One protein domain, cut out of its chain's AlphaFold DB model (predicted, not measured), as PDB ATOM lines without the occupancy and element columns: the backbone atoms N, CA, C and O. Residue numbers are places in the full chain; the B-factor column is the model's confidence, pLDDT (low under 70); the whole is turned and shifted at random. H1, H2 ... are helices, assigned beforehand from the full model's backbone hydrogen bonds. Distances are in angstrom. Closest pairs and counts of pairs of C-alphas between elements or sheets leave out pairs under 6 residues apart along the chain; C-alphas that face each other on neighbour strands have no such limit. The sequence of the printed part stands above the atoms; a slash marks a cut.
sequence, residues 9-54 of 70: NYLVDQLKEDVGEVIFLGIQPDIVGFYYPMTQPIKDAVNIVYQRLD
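This is residues 9 to 54 of the 70 residues of the protein "Hydrogenase 3 maturation protease" of Salmonella enterica subsp. enterica serovar Daytona (UniProt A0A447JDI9). Two helices, H1 and H2, run nearly the same way on either side of a long unwound stretch that runs back between them, so that the path makes a flat, open N. The two helices are apart, and the link of residues 19 to 39 joins them; its residues 32 to 37 stick out as a loop just before H2. The printed part has 46 residues with two named helices, H1 then H2, and no named strand, and its class is all helix. It is only just extended, close to loose, with a radius of gyration of the C-alphas of 14.4 A and spans of 37 by 28 by 14 A.

H1 is residues 9 to 18, 15.0 A from first to last C-alpha, and begins with C-alpha 9 at (18.742, -6.529, -1.582). Residues 19 to 39 follow with no named element, passing C-alpha 30 at (32.697, -24.551, -3.852). H2 is residues 40 to 53, 20.3 A long, and ends with C-alpha 53 at (41.356, -2.953, -3.326).

H1 and H2 are apart, with no C-alpha of the one within 8 A of the other. The N-to-C direction of H1 is (0.23, 0.97, 0.02) and that of H2 is (0.13, 0.99, -0.07). Residues 14 to 20, of which 14 to 18 belong to H1, stand free, as do residues 32 to 37. Each O i to N i+4 pair of H2 is within hydrogen-bond range; in H1 this holds for 4 of 6.

The two C-alphas farthest apart, those of Gly 20 and Tyr 35, are 37.9 A apart. The link from H1 to H2, 21 residues, is long, and the printed part has no cut. The mean pLDDT of the printed part is 92.4, and no printed residue is under 70.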
ATOM      1  N   ASN A   9      19.236  -7.662  -0.801       79.50
ATOM      2  CA  ASN A   9      18.742  -6.529  -1.582       79.50
ATOM      3  C   ASN A   9      18.081  -5.455  -0.705       79.50
ATOM      4  O   ASN A   9      18.291  -4.283  -0.977       79.50
ATOM      5  N   TYR A  10      17.390  -5.814   0.387       81.44
ATOM      6  CA  TYR A  10      16.802  -4.812   1.288       81.44
ATOM      7  C   TYR A  10      17.863  -3.910   1.926       81.44
ATOM      8  O   TYR A  10      17.661  -2.705   2.039       81.44
ATOM      9  N   LEU A  11      19.009  -4.484   2.311       83.88
ATOM     10  CA  LEU A  11      20.128  -3.718   2.859       83.88
ATOM     11  C   LEU A  11      20.764  -2.825   1.787       83.88
ATOM     12  O   LEU A  11      21.078  -1.668   2.048       83.88
ATOM     13  N   VAL A  12      20.954  -3.364   0.581       86.44
ATOM     14  CA  VAL A  12      21.536  -2.618  -0.545       86.44
ATOM     15  C   VAL A  12      20.658  -1.429  -0.929       86.44
ATOM     16  O   VAL A  12      21.186  -0.347  -1.172       86.44
ATOM     17  N   ASP A  13      19.339  -1.610  -0.967       86.50
ATOM     18  CA  ASP A  13      18.405  -0.557  -1.362       86.50
ATOM     19  C   ASP A  13      18.356   0.576  -0.330       86.50
ATOM     20  O   ASP A  13      18.390   1.735  -0.726       86.50
ATOM     21  N   GLN A  14      18.409   0.265   0.972       86.50
ATOM     22  CA  GLN A  14      18.531   1.287   2.023       86.50
ATOM     23  C   GLN A  14      19.843   2.071   1.928       86.50
ATOM     24  O   GLN A  14      19.845   3.291   2.025       86.50
ATOM     25  N   LEU A  15      20.972   1.389   1.702       88.62
ATOM     26  CA  LEU A  15      22.270   2.063   1.589       88.62
ATOM     27  C   LEU A  15      22.316   3.033   0.401       88.62
ATOM     28  O   LEU A  15      22.902   4.104   0.519       88.62
ATOM     29  N   LYS A  16      21.680   2.681  -0.724       87.81
ATOM     30  CA  LYS A  16      21.603   3.535  -1.922       87.81
ATOM     31  C   LYS A  16      20.864   4.855  -1.697       87.81
ATOM     32  O   LYS A  16      21.056   5.770  -2.490       87.81
ATOM     33  N   GLU A  17      20.017   4.962  -0.674       89.00
ATOM     34  CA  GLU A  17      19.333   6.224  -0.357       89.00
ATOM     35  C   GLU A  17      20.317   7.277   0.181       89.00
ATOM     36  O   GLU A  17      20.154   8.465  -0.097       89.00
ATOM     37  N   ASP A  18      21.379   6.835   0.866       91.25
ATOM     38  CA  ASP A  18      22.346   7.707   1.541       91.25
ATOM     39  C   ASP A  18      23.709   7.799   0.826       91.25
ATOM     40  O   ASP A  18      24.477   8.736   1.071       91.25
ATOM     41  N   VAL A  19      24.044   6.845  -0.053       89.88
ATOM     42  CA  VAL A  19      25.341   6.784  -0.753       89.88
ATOM     43  C   VAL A  19      25.185   6.740  -2.272       89.88
ATOM     44  O   VAL A  19      24.275   6.116  -2.808       89.88
ATOM     45  N   GLY A  20      26.108   7.387  -2.991       87.62
ATOM     46  CA  GLY A  20      26.007   7.536  -4.448       87.62
ATOM     47  C   GLY A  20      26.146   6.233  -5.244       87.62
ATOM     48  O   GLY A  20      25.529   6.094  -6.296       87.62
ATOM     49  N   GLU A  21      26.939   5.275  -4.762       89.88
ATOM     50  CA  GLU A  21      27.165   4.002  -5.452       89.88
ATOM     51  C   GLU A  21      27.334   2.857  -4.448       89.88
ATOM     52  O   GLU A  21      28.075   2.968  -3.471       89.88
ATOM     53  N   VAL A  22      26.653   1.738  -4.712       91.56
ATOM     54  CA  VAL A  22      26.785   0.488  -3.954       91.56
ATOM     55  C   VAL A  22      27.121  -0.633  -4.930       91.56
ATOM     56  O   VAL A  22      26.330  -0.942  -5.821       91.56
ATOM     57  N   ILE A  23      28.281  -1.263  -4.740       92.25
ATOM     58  CA  ILE A  23      28.767  -2.369  -5.574       92.25
ATOM     59  C   ILE A  23      28.650  -3.672  -4.785       92.25
ATOM     60  O   ILE A  23      29.178  -3.789  -3.679       92.25
ATOM     61  N   PHE A  24      27.984  -4.669  -5.368       92.50
ATOM     62  CA  PHE A  24      27.899  -6.014  -4.809       92.50
ATOM     63  C   PHE A  24      28.824  -6.960  -5.581       92.50
ATOM     64  O   PHE A  24      28.649  -7.151  -6.783       92.50
ATOM     65  N   LEU A  25      29.795  -7.564  -4.892       93.69
ATOM     66  CA  LEU A  25      30.728  -8.535  -5.466       93.69
ATOM     67  C   LEU A  25      30.508  -9.905  -4.825       93.69
ATOM     68  O   LEU A  25      30.627 -10.060  -3.611       93.69
ATOM     69  N   GLY A  26      30.198 -10.905  -5.650       93.81
ATOM     70  CA  GLY A  26      30.061 -12.296  -5.225       93.81
ATOM     71  C   GLY A  26      31.305 -13.121  -5.548       93.81
ATOM     72  O   GLY A  26      31.896 -12.965  -6.614       93.81
ATOM     73  N   ILE A  27      31.672 -14.038  -4.652       95.31
ATOM     74  CA  ILE A  27      32.631 -15.116  -4.923       95.31
ATOM     75  C   ILE A  27      31.841 -16.420  -4.929       95.31
ATOM     76  O   ILE A  27      31.159 -16.726  -3.949       95.31
ATOM     77  N   GLN A  28      31.919 -17.176  -6.023       93.81
ATOM     78  CA  GLN A  28      31.236 -18.461  -6.135       93.81
ATOM     79  C   GLN A  28      31.825 -19.443  -5.107       93.81
ATOM     80  O   GLN A  28      33.019 -19.747  -5.178       93.81
ATOM     81  N   PRO A  29      31.032 -19.947  -4.147       91.81
ATOM     82  CA  PRO A  29      31.504 -20.976  -3.238       91.81
ATOM     83  C   PRO A  29      31.629 -22.321  -3.960       91.81
ATOM     84  O   PRO A  29      30.897 -22.604  -4.910       91.81
ATOM     85  N   ASP A  30      32.525 -23.155  -3.444       91.94
ATOM     86  CA  ASP A  30      32.697 -24.551  -3.852       91.94
ATOM     87  C   ASP A  30      31.897 -25.478  -2.918       91.94
ATOM     88  O   ASP A  30      30.913 -26.094  -3.320       91.94
ATOM     89  N   ILE A  31      32.222 -25.463  -1.619       88.81
ATOM     90  CA  ILE A  31      31.489 -26.185  -0.570       88.81
ATOM     91  C   ILE A  31      31.140 -25.261   0.598       88.81
ATOM     92  O   ILE A  31      31.952 -24.445   1.032       88.81
ATOM     93  N   VAL A  32      29.921 -25.408   1.124       88.56
ATOM     94  CA  VAL A  32      29.431 -24.668   2.294       88.56
ATOM     95  C   VAL A  32      28.910 -25.671   3.316       88.56
ATOM     96  O   VAL A  32      27.923 -26.361   3.073       88.56
ATOM     97  N   GLY A  33      29.579 -25.759   4.464       88.75
ATOM     98  CA  GLY A  33      29.238 -26.701   5.526       88.75
ATOM     99  C   GLY A  33      29.819 -26.273   6.868       88.75
ATOM    100  O   GLY A  33      30.848 -25.599   6.931       88.75
ATOM    101  N   PHE A  34      29.150 -26.653   7.957       89.62
ATOM    102  CA  PHE A  34      29.625 -26.338   9.302       89.62
ATOM    103  C   PHE A  34      30.990 -26.992   9.551       89.62
ATOM    104  O   PHE A  34      31.135 -28.197   9.363       89.62
ATOM    105  N   TYR A  35      31.969 -26.201   9.999       91.19
ATOM    106  CA  TYR A  35      33.344 -26.638  10.285       91.19
ATOM    107  C   TYR A  35      34.192 -27.046   9.062       91.19
ATOM    108  O   TYR A  35      35.283 -27.591   9.225       91.19
ATOM    109  N   TYR A  36      33.729 -26.774   7.838       93.12
ATOM    110  CA  TYR A  36      34.508 -27.048   6.629       93.12
ATOM    111  C   TYR A  36      35.481 -25.892   6.358       93.12
ATOM    112  O   TYR A  36      35.095 -24.725   6.479       93.12
ATOM    113  N   PRO A  37      36.744 -26.173   5.988       93.94
ATOM    114  CA  PRO A  37      37.683 -25.124   5.620       93.94
ATOM    115  C   PRO A  37      37.312 -24.506   4.266       93.94
ATOM    116  O   PRO A  37      36.734 -25.167   3.405       93.94
ATOM    117  N   MET A  38      37.726 -23.255   4.037       95.12
ATOM    118  CA  MET A  38      37.681 -22.670   2.692       95.12
ATOM    119  C   MET A  38      38.579 -23.465   1.742       95.12
ATOM    120  O   MET A  38      39.745 -23.735   2.060       95.12
ATOM    121  N   THR A  39      38.049 -23.794   0.567       96.19
ATOM    122  CA  THR A  39      38.818 -24.460  -0.485       96.19
ATOM    123  C   THR A  39      39.799 -23.482  -1.127       96.19
ATOM    124  O   THR A  39      39.649 -22.259  -1.030       96.19
ATOM    125  N   GLN A  40      40.855 -24.017  -1.741       97.06
ATOM    126  CA  GLN A  40      41.927 -23.194  -2.300       97.06
ATOM    127  C   GLN A  40      41.433 -22.181  -3.352       97.06
ATOM    128  O   GLN A  40      41.786 -21.012  -3.211       97.06
ATOM    129  N   PRO A  41      40.541 -22.539  -4.303       96.81
ATOM    130  CA  PRO A  41      40.037 -21.577  -5.289       96.81
ATOM    131  C   PRO A  41      39.339 -20.361  -4.663       96.81
ATOM    132  O   PRO A  41      39.447 -19.248  -5.170       96.81
ATOM    133  N   ILE A  42      38.655 -20.551  -3.530       96.94
ATOM    134  CA  ILE A  42      37.938 -19.474  -2.835       96.94
ATOM    135  C   ILE A  42      38.941 -18.563  -2.122       96.94
ATOM    136  O   ILE A  42      38.803 -17.342  -2.173       96.94
ATOM    137  N   LYS A  43      39.985 -19.131  -1.507       97.62
ATOM    138  CA  LYS A  43      41.079 -18.339  -0.920       97.62
ATOM    139  C   LYS A  43      41.787 -17.498  -1.980       97.62
ATOM    140  O   LYS A  43      42.062 -16.326  -1.742       97.62
ATOM    141  N   ASP A  44      42.040 -18.080  -3.147       98.19
ATOM    142  CA  ASP A  44      42.685 -17.381  -4.257       98.19
ATOM    143  C   ASP A  44      41.792 -16.247  -4.781       98.19
ATOM    144  O   ASP A  44      42.271 -15.129  -4.968       98.19
ATOM    145  N   ALA A  45      40.481 -16.479  -4.915       97.62
ATOM    146  CA  ALA A  45      39.517 -15.441  -5.279       97.62
ATOM    147  C   ALA A  45      39.480 -14.282  -4.263       97.62
ATOM    148  O   ALA A  45      39.497 -13.117  -4.663       97.62
ATOM    149  N   VAL A  46      39.501 -14.578  -2.957       97.69
ATOM    150  CA  VAL A  46      39.591 -13.553  -1.901       97.69
ATOM    151  C   VAL A  46      40.890 -12.755  -2.022       97.69
ATOM    152  O   VAL A  46      40.862 -11.527  -1.942       97.69
ATOM    153  N   ASN A  47      42.019 -13.425  -2.270       98.19
ATOM    154  CA  ASN A  47      43.303 -12.756  -2.470       98.19
ATOM    155  C   ASN A  47      43.284 -11.836  -3.699       98.19
ATOM    156  O   ASN A  47      43.813 -10.729  -3.629       98.19
ATOM    157  N   ILE A  48      42.651 -12.246  -4.804       97.69
ATOM    158  CA  ILE A  48      42.508 -11.404  -6.003       97.69
ATOM    159  C   ILE A  48      41.720 -10.132  -5.680       97.69
ATOM    160  O   ILE A  48      42.146  -9.046  -6.071       97.69
ATOM    161  N   VAL A  49      40.599 -10.246  -4.960       97.75
ATOM    162  CA  VAL A  49      39.822  -9.073  -4.529       97.75
ATOM    163  C   VAL A  49      40.685  -8.174  -3.651       97.75
ATOM    164  O   VAL A  49      40.796  -6.988  -3.944       97.75
ATOM    165  N   TYR A  50      41.351  -8.740  -2.639       98.00
ATOM    166  CA  TYR A  50      42.210  -7.994  -1.718       98.00
ATOM    167  C   TYR A  50      43.299  -7.190  -2.443       98.00
ATOM    168  O   TYR A  50      43.453  -6.002  -2.179       98.00
ATOM    169  N   GLN A  51      44.008  -7.804  -3.393       97.69
ATOM    170  CA  GLN A  51      45.063  -7.128  -4.159       97.69
ATOM    171  C   GLN A  51      44.530  -5.995  -5.048       97.69
ATOM    172  O   GLN A  51      45.263  -5.056  -5.332       97.69
ATOM    173  N   ARG A  52      43.265  -6.062  -5.483       96.94
ATOM    174  CA  ARG A  52      42.632  -5.022  -6.311       96.94
ATOM    175  C   ARG A  52      42.016  -3.880  -5.507       96.94
ATOM    176  O   ARG A  52      41.619  -2.887  -6.110       96.94
ATOM    177  N   LEU A  53      41.885  -4.021  -4.182       96.69
ATOM    178  CA  LEU A  53      41.356  -2.953  -3.326       96.69
ATOM    179  C   LEU A  53      42.250  -1.714  -3.369       96.69
ATOM    180  O   LEU A  53      41.740  -0.594  -3.348       96.69
ATOM    181  N   ASP A  54      43.567  -1.908  -3.462       96.62
ATOM    182  CA  ASP A  54      44.480  -0.801  -3.717       96.62
ATOM    183  C   ASP A  54      44.303  -0.305  -5.159       96.62
ATOM    184  O   ASP A  54      44.415  -1.066  -6.120       96.62
TER     185      ASP A  54